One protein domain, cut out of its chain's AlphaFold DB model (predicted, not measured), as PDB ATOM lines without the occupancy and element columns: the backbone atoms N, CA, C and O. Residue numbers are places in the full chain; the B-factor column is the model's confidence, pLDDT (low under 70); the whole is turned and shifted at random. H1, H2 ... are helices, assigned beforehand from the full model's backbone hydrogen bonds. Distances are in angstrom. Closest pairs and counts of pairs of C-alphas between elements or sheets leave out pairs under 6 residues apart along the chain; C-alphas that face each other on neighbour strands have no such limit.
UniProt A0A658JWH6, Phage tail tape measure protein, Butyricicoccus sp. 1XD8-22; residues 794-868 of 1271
ATOM      1  N   ASP A 794      51.158  16.694  55.012       48.72
ATOM      2  CA  ASP A 794      49.905  16.634  54.253       48.72
ATOM      3  C   ASP A 794      49.988  15.618  53.103       48.72
ATOM      4  O   ASP A 794      49.031  14.887  52.843       48.72
ATOM      5  N   PHE A 795      51.172  15.482  52.486       51.00
ATOM      6  CA  PHE A 795      51.435  14.483  51.448       51.00
ATOM      7  C   PHE A 795      51.149  13.063  51.947       51.00
ATOM      8  O   PHE A 795      50.501  12.299  51.244       51.00
ATOM      9  N   ARG A 796      51.530  12.725  53.190       50.41
ATOM     10  CA  ARG A 796      51.308  11.385  53.763       50.41
ATOM     11  C   ARG A 796      49.837  11.081  54.047       50.41
ATOM     12  O   ARG A 796      49.455   9.916  54.021       50.41
ATOM     13  N   GLN A 797      49.002  12.079  54.342       53.69
ATOM     14  CA  GLN A 797      47.559  11.847  54.495       53.69
ATOM     15  C   GLN A 797      46.889  11.657  53.131       53.69
ATOM     16  O   GLN A 797      46.171  10.676  52.945       53.69
ATOM     17  N   ILE A 798      47.197  12.529  52.165       53.69
ATOM     18  CA  ILE A 798      46.658  12.447  50.799       53.69
ATOM     19  C   ILE A 798      47.109  11.148  50.112       53.69
ATOM     20  O   ILE A 798      46.295  10.467  49.498       53.69
ATOM     21  N   GLU A 799      48.374  10.754  50.270       50.06
ATOM     22  CA  GLU A 799      48.910   9.492  49.752       50.06
ATOM     23  C   GLU A 799      48.207   8.272  50.367       50.06
ATOM     24  O   GLU A 799      47.849   7.347  49.644       50.06
ATOM     25  N   ASN A 800      47.961   8.266  51.680       57.09
ATOM     26  CA  ASN A 800      47.266   7.157  52.337       57.09
ATOM     27  C   ASN A 800      45.801   7.019  51.897       57.09
ATOM     28  O   ASN A 800      45.293   5.899  51.855       57.09
ATOM     29  N   GLU A 801      45.109   8.112  51.569       59.31
ATOM     30  CA  GLU A 801      43.743   8.037  51.034       59.31
ATOM     31  C   GLU A 801      43.725   7.689  49.536       59.31
ATOM     32  O   GLU A 801      42.944   6.832  49.125       59.31
ATOM     33  N   ALA A 802      44.658   8.229  48.745       56.44
ATOM     34  CA  ALA A 802      44.833   7.866  47.337       56.44
ATOM     35  C   ALA A 802      45.203   6.381  47.154       56.44
ATOM     36  O   ALA A 802      44.598   5.703  46.330       56.44
ATOM     37  N   ARG A 803      46.123   5.837  47.968       60.09
ATOM     38  CA  ARG A 803      46.458   4.396  47.987       60.09
ATOM     39  C   ARG A 803      45.239   3.536  48.339       60.09
ATOM     40  O   ARG A 803      45.018   2.505  47.714       60.09
ATOM     41  N   LYS A 804      44.412   3.960  49.302       60.06
ATOM     42  CA  LYS A 804      43.173   3.246  49.665       60.06
ATOM     43  C   LYS A 804      42.139   3.261  48.537       60.06
ATOM     44  O   LYS A 804      41.527   2.228  48.277       60.06
ATOM     45  N   LEU A 805      41.969   4.392  47.850       66.06
ATOM     46  CA  LEU A 805      41.098   4.507  46.676       66.06
ATOM     47  C   LEU A 805      41.617   3.683  45.489       66.06
ATOM     48  O   LEU A 805      40.831   2.971  44.876       66.06
ATOM     49  N   ALA A 806      42.925   3.684  45.217       61.12
ATOM     50  CA  ALA A 806      43.530   2.833  44.189       61.12
ATOM     51  C   ALA A 806      43.297   1.338  44.478       61.12
ATOM     52  O   ALA A 806      42.756   0.626  43.636       61.12
ATOM     53  N   ASN A 807      43.588   0.886  45.706       61.75
ATOM     54  CA  ASN A 807      43.352  -0.498  46.132       61.75
ATOM     55  C   ASN A 807      41.861  -0.885  46.084       61.75
ATOM     56  O   ASN A 807      41.522  -2.038  45.813       61.75
ATOM     57  N   LEU A 808      40.951   0.060  46.346       67.44
ATOM     58  CA  LEU A 808      39.517  -0.138  46.140       67.44
ATOM     59  C   LEU A 808      39.167  -0.251  44.651       67.44
ATOM     60  O   LEU A 808      38.403  -1.140  44.301       67.44
ATOM     61  N   GLY A 809      39.751   0.578  43.785       60.84
ATOM     62  CA  GLY A 809      39.602   0.486  42.332       60.84
ATOM     63  C   GLY A 809      40.008  -0.886  41.789       60.84
ATOM     64  O   GLY A 809      39.228  -1.526  41.090       60.84
ATOM     65  N   SER A 810      41.159  -1.412  42.211       59.53
ATOM     66  CA  SER A 810      41.580  -2.776  41.859       59.53
ATOM     67  C   SER A 810      40.624  -3.847  42.406       59.53
ATOM     68  O   SER A 810      40.311  -4.807  41.706       59.53
ATOM     69  N   ARG A 811      40.093  -3.677  43.630       70.94
ATOM     70  CA  ARG A 811      39.038  -4.555  44.185       70.94
ATOM     71  C   ARG A 811      37.724  -4.462  43.400       70.94
ATOM     72  O   ARG A 811      36.993  -5.452  43.368       70.94
ATOM     73  N   MET A 812      37.418  -3.306  42.809       76.94
ATOM     74  CA  MET A 812      36.245  -3.078  41.963       76.94
ATOM     75  C   MET A 812      36.356  -3.825  40.640       76.94
ATOM     76  O   MET A 812      35.483  -4.647  40.358       76.94
ATOM     77  N   ASP A 813      37.432  -3.602  39.885       67.25
ATOM     78  CA  ASP A 813      37.649  -4.268  38.593       67.25
ATOM     79  C   ASP A 813      37.711  -5.785  38.768       67.25
ATOM     80  O   ASP A 813      36.954  -6.508  38.128       67.25
ATOM     81  N   ALA A 814      38.481  -6.267  39.751       50.81
ATOM     82  CA  ALA A 814      38.563  -7.693  40.049       50.81
ATOM     83  C   ALA A 814      37.189  -8.323  40.354       50.81
ATOM     84  O   ALA A 814      36.937  -9.457  39.953       50.81
ATOM     85  N   TYR A 815      36.267  -7.619  41.028       62.72
ATOM     86  CA  TYR A 815      34.913  -8.149  41.239       62.72
ATOM     87  C   TYR A 815      34.047  -8.076  39.976       62.72
ATOM     88  O   TYR A 815      33.235  -8.979  39.772       62.72
ATOM     89  N   LEU A 816      34.189  -7.042  39.137       73.06
ATOM     90  CA  LEU A 816      33.497  -6.986  37.847       73.06
ATOM     91  C   LEU A 816      33.951  -8.137  36.941       73.06
ATOM     92  O   LEU A 816      33.107  -8.824  36.377       73.06
ATOM     93  N   ASP A 817      35.254  -8.387  36.854       58.03
ATOM     94  CA  ASP A 817      35.842  -9.400  35.974       58.03
ATOM     95  C   ASP A 817      35.552 -10.822  36.469       58.03
ATOM     96  O   ASP A 817      35.231 -11.715  35.681       58.03
ATOM     97  N   LEU A 818      35.525 -11.030  37.791       49.38
ATOM     98  CA  LEU A 818      34.988 -12.258  38.383       49.38
ATOM     99  C   LEU A 818      33.503 -12.476  38.038       49.38
ATOM    100  O   LEU A 818      33.054 -13.624  37.994       49.38
ATOM    101  N   ASN A 819      32.733 -11.413  37.801       60.59
ATOM    102  CA  ASN A 819      31.286 -11.460  37.586       60.59
ATOM    103  C   ASN A 819      30.882 -10.813  36.251       60.59
ATOM    104  O   ASN A 819      29.921 -10.055  36.204       60.59
ATOM    105  N   ASP A 820      31.581 -11.142  35.161       66.00
ATOM    106  CA  ASP A 820      31.421 -10.538  33.822       66.00
ATOM    107  C   ASP A 820      29.967 -10.530  33.286       66.00
ATOM    108  O   ASP A 820      29.555  -9.617  32.574       66.00
ATOM    109  N   ASN A 821      29.118 -11.464  33.734       68.44
ATOM    110  CA  ASN A 821      27.664 -11.436  33.506       68.44
ATOM    111  C   ASN A 821      27.007 -10.097  33.918       68.44
ATOM    112  O   ASN A 821      25.996  -9.704  33.337       68.44
ATOM    113  N   VAL A 822      27.570  -9.368  34.888       77.38
ATOM    114  CA  VAL A 822      27.137  -8.021  35.290       77.38
ATOM    115  C   VAL A 822      27.247  -7.033  34.126       77.38
ATOM    116  O   VAL A 822      26.358  -6.201  33.978       77.38
ATOM    117  N   ARG A 823      28.237  -7.173  33.229       78.75
ATOM    118  CA  ARG A 823      28.342  -6.364  31.998       78.75
ATOM    119  C   ARG A 823      27.154  -6.578  31.047       78.75
ATOM    120  O   ARG A 823      26.846  -5.699  30.245       78.75
ATOM    121  N   THR A 824      26.448  -7.711  31.155       77.75
ATOM    122  CA  THR A 824      25.198  -7.969  30.409       77.75
ATOM    123  C   THR A 824      23.970  -7.321  31.059       77.75
ATOM    124  O   THR A 824      23.012  -6.982  30.362       77.75
ATOM    125  N   ASN A 825      24.002  -7.071  32.375       83.62
ATOM    126  CA  ASN A 825      22.999  -6.258  33.059       83.62
ATOM    127  C   ASN A 825      23.400  -4.780  32.978       83.62
ATOM    128  O   ASN A 825      24.096  -4.242  33.839       83.62
ATOM    129  N   LYS A 826      22.916  -4.123  31.922       84.50
ATOM    130  CA  LYS A 826      23.234  -2.731  31.591       84.50
ATOM    131  C   LYS A 826      23.120  -1.759  32.779       84.50
ATOM    132  O   LYS A 826      23.983  -0.902  32.922       84.50
ATOM    133  N   GLU A 827      22.101  -1.889  33.627       84.75
ATOM    134  CA  GLU A 827      21.858  -0.973  34.755       84.75
ATOM    135  C   GLU A 827      22.908  -1.137  35.871       84.75
ATOM    136  O   GLU A 827      23.433  -0.153  36.403       84.75
ATOM    137  N   LEU A 828      23.302  -2.382  36.164       84.69
ATOM    138  CA  LEU A 828      24.393  -2.677  37.099       84.69
ATOM    139  C   LEU A 828      25.768  -2.317  36.516       84.69
ATOM    140  O   LEU A 828      26.656  -1.889  37.251       84.69
ATOM    141  N   TYR A 829      25.953  -2.428  35.201       85.25
ATOM    142  CA  TYR A 829      27.196  -2.016  34.550       85.25
ATOM    143  C   TYR A 829      27.354  -0.488  34.478       85.25
ATOM    144  O   TYR A 829      28.422   0.039  34.784       85.25
ATOM    145  N   GLU A 830      26.293   0.255  34.148       88.12
ATOM    146  CA  GLU A 830      26.331   1.725  34.111       88.12
ATOM    147  C   GLU A 830      26.558   2.330  35.506       88.12
ATOM    148  O   GLU A 830      27.285   3.319  35.630       88.12
ATOM    149  N   THR A 831      26.010   1.720  36.565       87.50
ATOM    150  CA  THR A 831      26.286   2.125  37.959       87.50
ATOM    151  C   THR A 831      27.702   1.759  38.415       87.50
ATOM    152  O   THR A 831      28.334   2.568  39.097       87.50
ATOM    153  N   PHE A 832      28.254   0.617  37.981       91.44
ATOM    154  CA  PHE A 832      29.664   0.283  38.212       91.44
ATOM    155  C   PHE A 832      30.606   1.326  37.610       91.44
ATOM    156  O   PHE A 832      31.475   1.841  38.309       91.44
ATOM    157  N   VAL A 833      30.429   1.654  36.324       88.75
ATOM    158  CA  VAL A 833      31.314   2.581  35.599       88.75
ATOM    159  C   VAL A 833      31.299   3.970  36.244       88.75
ATOM    160  O   VAL A 833      32.356   4.571  36.419       88.75
ATOM    161  N   GLN A 834      30.129   4.452  36.679       89.12
ATOM    162  CA  GLN A 834      30.007   5.718  37.412       89.12
ATOM    163  C   GLN A 834      30.767   5.695  38.747       89.12
ATOM    164  O   GLN A 834      31.516   6.627  39.045       89.12
ATOM    165  N   LEU A 835      30.628   4.622  39.535       89.50
ATOM    166  CA  LEU A 835      31.351   4.476  40.800       89.50
ATOM    167  C   LEU A 835      32.866   4.343  40.575       89.50
ATOM    168  O   LEU A 835      33.649   4.967  41.290       89.50
ATOM    169  N   ARG A 836      33.291   3.585  39.557       88.38
ATOM    170  CA  ARG A 836      34.708   3.378  39.229       88.38
ATOM    171  C   ARG A 836      35.368   4.691  38.816       88.38
ATOM    172  O   ARG A 836      36.406   5.037  39.371       88.38
ATOM    173  N   GLN A 837      34.712   5.468  37.953       84.12
ATOM    174  CA  GLN A 837      35.169   6.796  37.540       84.12
ATOM    175  C   GLN A 837      35.261   7.778  38.726       84.12
ATOM    176  O   GLN A 837      36.185   8.594  38.791       84.12
ATOM    177  N   ALA A 838      34.342   7.695  39.695       78.00
ATOM    178  CA  ALA A 838      34.396   8.500  40.917       78.00
ATOM    179  C   ALA A 838      35.581   8.118  41.831       78.00
ATOM    180  O   ALA A 838      36.200   9.002  42.427       78.00
ATOM    181  N   VAL A 839      35.939   6.829  41.896       77.12
ATOM    182  CA  VAL A 839      37.140   6.337  42.599       77.12
ATOM    183  C   VAL A 839      38.429   6.776  41.893       77.12
ATOM    184  O   VAL A 839      39.335   7.275  42.553       77.12
ATOM    185  N   GLU A 840      38.509   6.654  40.565       72.06
ATOM    186  CA  GLU A 840      39.696   7.030  39.768       72.06
ATOM    187  C   GLU A 840      40.005   8.523  39.813       72.06
ATOM    188  O   GLU A 840      41.162   8.927  39.914       72.06
ATOM    189  N   SER A 841      38.963   9.352  39.759       70.75
ATOM    190  CA  SER A 841      39.090  10.807  39.858       70.75
ATOM    191  C   SER A 841      39.323  11.308  41.289       70.75
ATOM    192  O   SER A 841      39.556  12.502  41.479       70.75
ATOM    193  N   GLY A 842      39.247  10.430  42.299       64.88
ATOM    194  CA  GLY A 842      39.296  10.812  43.713       64.88
ATOM    195  C   GLY A 842      38.136  11.720  44.143       64.88
ATOM    196  O   GLY A 842      38.262  12.461  45.117       64.88
ATOM    197  N   ALA A 843      37.017  11.700  43.409       75.38
ATOM    198  CA  ALA A 843      35.858  12.563  43.647       75.38
ATOM    199  C   ALA A 843      35.023  12.144  44.873       75.38
ATOM    200  O   ALA A 843      34.180  12.911  45.339       75.38
ATOM    201  N   ILE A 844      35.262  10.939  45.400       80.38
ATOM    202  CA  ILE A 844      34.649  10.386  46.613       80.38
ATOM    203  C   ILE A 844      35.730   9.824  47.544       80.38
ATOM    204  O   ILE A 844      36.767   9.348  47.087       80.38
ATOM    205  N   SER A 845      35.494   9.868  48.857       81.25
ATOM    206  CA  SER A 845      36.419   9.317  49.856       81.25
ATOM    207  C   SER A 845      36.345   7.789  49.913       81.25
ATOM    208  O   SER A 845      35.309   7.189  49.607       81.25
ATOM    209  N   PHE A 846      37.422   7.143  50.373       78.38
ATOM    210  CA  PHE A 846      37.491   5.676  50.446       78.38
ATOM    211  C   PHE A 846      36.328   5.069  51.252       78.38
ATOM    212  O   PHE A 846      35.733   4.078  50.836       78.38
ATOM    213  N   SER A 847      35.964   5.689  52.381       77.50
ATOM    214  CA  SER A 847      34.889   5.188  53.251       77.50
ATOM    215  C   SER A 847      33.487   5.312  52.644       77.50
ATOM    216  O   SER A 847      32.561   4.692  53.168       77.50
ATOM    217  N   GLU A 848      33.301   6.138  51.618       80.94
ATOM    218  CA  GLU A 848      32.024   6.254  50.915       80.94
ATOM    219  C   GLU A 848      32.000   5.333  49.693       80.94
ATOM    220  O   GLU A 848      31.047   4.582  49.491       80.94
ATOM    221  N   ALA A 849      33.110   5.290  48.956       82.62
ATOM    222  CA  ALA A 849      33.295   4.401  47.823       82.62
ATOM    223  C   ALA A 849      33.173   2.908  48.197       82.62
ATOM    224  O   ALA A 849      32.479   2.164  47.507       82.62
ATOM    225  N   ASP A 850      33.779   2.465  49.306       77.56
ATOM    226  CA  ASP A 850      33.726   1.058  49.743       77.56
ATOM    227  C   ASP A 850      32.296   0.634  50.148       77.56
ATOM    228  O   ASP A 850      31.869  -0.478  49.838       77.56
ATOM    229  N   LYS A 851      31.498   1.552  50.724       86.31
ATOM    230  CA  LYS A 851      30.068   1.323  51.013       86.31
ATOM    231  C   LYS A 851      29.230   1.220  49.744       86.31
ATOM    232  O   LYS A 851      28.415   0.307  49.633       86.31
ATOM    233  N   GLN A 852      29.405   2.151  48.803       86.56
ATOM    234  CA  GLN A 852      28.660   2.138  47.541       86.56
ATOM    235  C   GLN A 852      29.011   0.889  46.720       86.56
ATOM    236  O   GLN A 852      28.121   0.251  46.162       86.56
ATOM    237  N   PHE A 853      30.276   0.463  46.754       90.12
ATOM    238  CA  PHE A 853      30.721  -0.790  46.155       90.12
ATOM    239  C   PHE A 853      30.081  -2.011  46.830       90.12
ATOM    240  O   PHE A 853      29.543  -2.871  46.136       90.12
ATOM    241  N   ALA A 854      30.064  -2.082  48.166       75.88
ATOM    242  CA  ALA A 854      29.405  -3.166  48.897       75.88
ATOM    243  C   ALA A 854      27.887  -3.237  48.623       75.88
ATOM    244  O   ALA A 854      27.344  -4.326  48.437       75.88
ATOM    245  N   ALA A 855      27.210  -2.088  48.531       84.12
ATOM    246  CA  ALA A 855      25.794  -2.019  48.168       84.12
ATOM    247  C   ALA A 855      25.536  -2.497  46.727       84.12
ATOM    248  O   ALA A 855      24.576  -3.225  46.483       84.12
ATOM    249  N   TRP A 856      26.413  -2.141  45.786       90.19
ATOM    250  CA  TRP A 856      26.344  -2.589  44.393       90.19
ATOM    251  C   TRP A 856      26.593  -4.103  44.246       90.19
ATOM    252  O   TRP A 856      25.852  -4.773  43.530       90.19
ATOM    253  N   LYS A 857      27.541  -4.691  44.997       73.19
ATOM    254  CA  LYS A 857      27.736  -6.159  45.037       73.19
ATOM    255  C   LYS A 857      26.461  -6.903  45.422       73.19
ATOM    256  O   LYS A 857      26.060  -7.843  44.741       73.19
ATOM    257  N   LEU A 858      25.784  -6.427  46.468       72.19
ATOM    258  CA  LEU A 858      24.527  -7.008  46.933       72.19
ATOM    259  C   LEU A 858      23.426  -6.945  45.854       72.19
ATOM    260  O   LEU A 858      22.604  -7.854  45.768       72.19
ATOM    261  N   GLN A 859      23.426  -5.921  44.993       77.62
ATOM    262  CA  GLN A 859      22.521  -5.842  43.840       77.62
ATOM    263  C   GLN A 859      22.895  -6.857  42.744       77.62
ATOM    264  O   GLN A 859      22.006  -7.507  42.194       77.62
ATOM    265  N   CYS A 860      24.187  -7.063  42.465       70.56
ATOM    266  CA  CYS A 860      24.675  -8.098  41.540       70.56
ATOM    267  C   CYS A 860      24.330  -9.527  42.004       70.56
ATOM    268  O   CYS A 860      24.002 -10.389  41.184       70.56
ATOM    269  N   GLU A 861      24.359  -9.764  43.316       68.19
ATOM    270  CA  GLU A 861      23.949 -11.020  43.952       68.19
ATOM    271  C   GLU A 861      22.423 -11.209  43.900       68.19
ATOM    272  O   GLU A 861      21.947 -12.250  43.447       68.19
ATOM    273  N   GLN A 862      21.638 -10.184  44.255       71.62
ATOM    274  CA  GLN A 862      20.167 -10.220  44.178       71.62
ATOM    275  C   GLN A 862      19.635 -10.361  42.742       71.62
ATOM    276  O   GLN A 862      18.608 -11.005  42.530       71.62
ATOM    277  N   ALA A 863      20.332  -9.796  41.753       71.31
ATOM    278  CA  ALA A 863      20.000  -9.933  40.337       71.31
ATOM    279  C   ALA A 863      20.458 -11.271  39.718       71.31
ATOM    280  O   ALA A 863      20.221 -11.501  38.533       71.31
ATOM    281  N   GLY A 864      21.125 -12.147  40.482       58.75
ATOM    282  CA  GLY A 864      21.571 -13.467  40.020       58.75
ATOM    283  C   GLY A 864      22.672 -13.445  38.952       58.75
ATOM    284  O   GLY A 864      22.959 -14.481  38.357       58.75
ATOM    285  N   VAL A 865      23.292 -12.287  38.696       66.00
ATOM    286  CA  VAL A 865      24.394 -12.150  37.727       66.00
ATOM    287  C   VAL A 865      25.751 -12.497  38.342       66.00
ATOM    288  O   VAL A 865      26.654 -12.934  37.627       66.00
ATOM    289  N   ALA A 866      25.894 -12.384  39.663       57.12
ATOM    290  CA  ALA A 866      27.089 -12.815  40.377       57.12
ATOM    291  C   ALA A 866      27.159 -14.351  40.524       57.12
ATOM    292  O   ALA A 866      26.815 -14.890  41.575       57.12
ATOM    293  N   THR A 867      27.589 -15.071  39.476       49.00
ATOM    294  CA  THR A 867      28.420 -16.302  39.575       49.00
ATOM    295  C   THR A 867      28.789 -16.921  38.217       49.00
ATOM    296  O   THR A 867      27.999 -16.962  37.278       49.00
ATOM    297  N   GLN A 868      29.979 -17.532  38.177       38.25
ATOM    298  CA  GLN A 868      30.280 -18.767  37.435       38.25
ATOM    299  C   GLN A 868      31.106 -19.684  38.359       38.25
ATOM    300  O   GLN A 868      31.677 -19.206  39.344       38.25
TER     301      GLN A 868
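AT A GLANCE: This is residues 794 to 868 of the 1271 residues of the protein "Phage tail tape measure protein" of Butyricicoccus sp. 1XD8-22 (UniProt A0A658JWH6). Three long helices, H1, H3 and H4, run side by side in an up-and-down bundle, each against the one before it in the chain, and the free first turns of H1, residues 794 to 800, stick out beyond it. The short H2 sits at the turn between H1 and H3. The printed part has 75 residues, with four named helices in the order H1, H2, H3, H4 and no named strand: all helix. It is compact, with a radius of gyration of the C-alphas of 13.0 A, and spans 44 by 19 by 15 A.

IN THESE COORDINATES: H1, residues 794 to 818, begins at C-alpha 794 (49.905, 16.634, 54.253) and is 36.2 A long. H2 is residues 821 to 824, 5.3 A. H3, residues 826 to 840, is 20.8 A long. H4, residues 846 to 862, is 24.3 A long and ends at C-alpha 862 (20.167, -10.220, 44.178).

HOW THE PARTS SIT: H3, the hub, touches H1 at a shallow tilt of 23 degrees, opposite ways, with residues 836 to 840 alone; the closest C-alphas, of Leu 805 and Val 839, are 6.0 A apart. H3 and H4 form a helical hairpin at 15 degrees, their closest C-alphas, of Val 839 and Ala 849, 6.8 A apart. H1 touches H4 with residues 801 to 812 alone, the same way at a shallow tilt of 10 degrees; the C-alphas of Leu 805 and Phe 846 are closest, at 5.3 A. H2 and H3 only just touch, only at the corner, with 3 pairs of C-alphas within 8 A, the closest Arg 823 and Tyr 829 at 5.2 A. Every O i to N i+4 pair is within hydrogen-bond range in H1 and H3, and 12 of 13 in H4; H2 is too short for such a pair, and its 1 O i to N i+3 pair is within range.

THE WHOLE: The outline is a rod, and the two C-alphas farthest apart, of Asp 794 and Gln 868, are 43.8 A apart. The printed part has no cut, and its three links are tight. Mean pLDDT of the printed part is 71.1, with 32 residues under 70, among them 794 to 810 and 864 to 868.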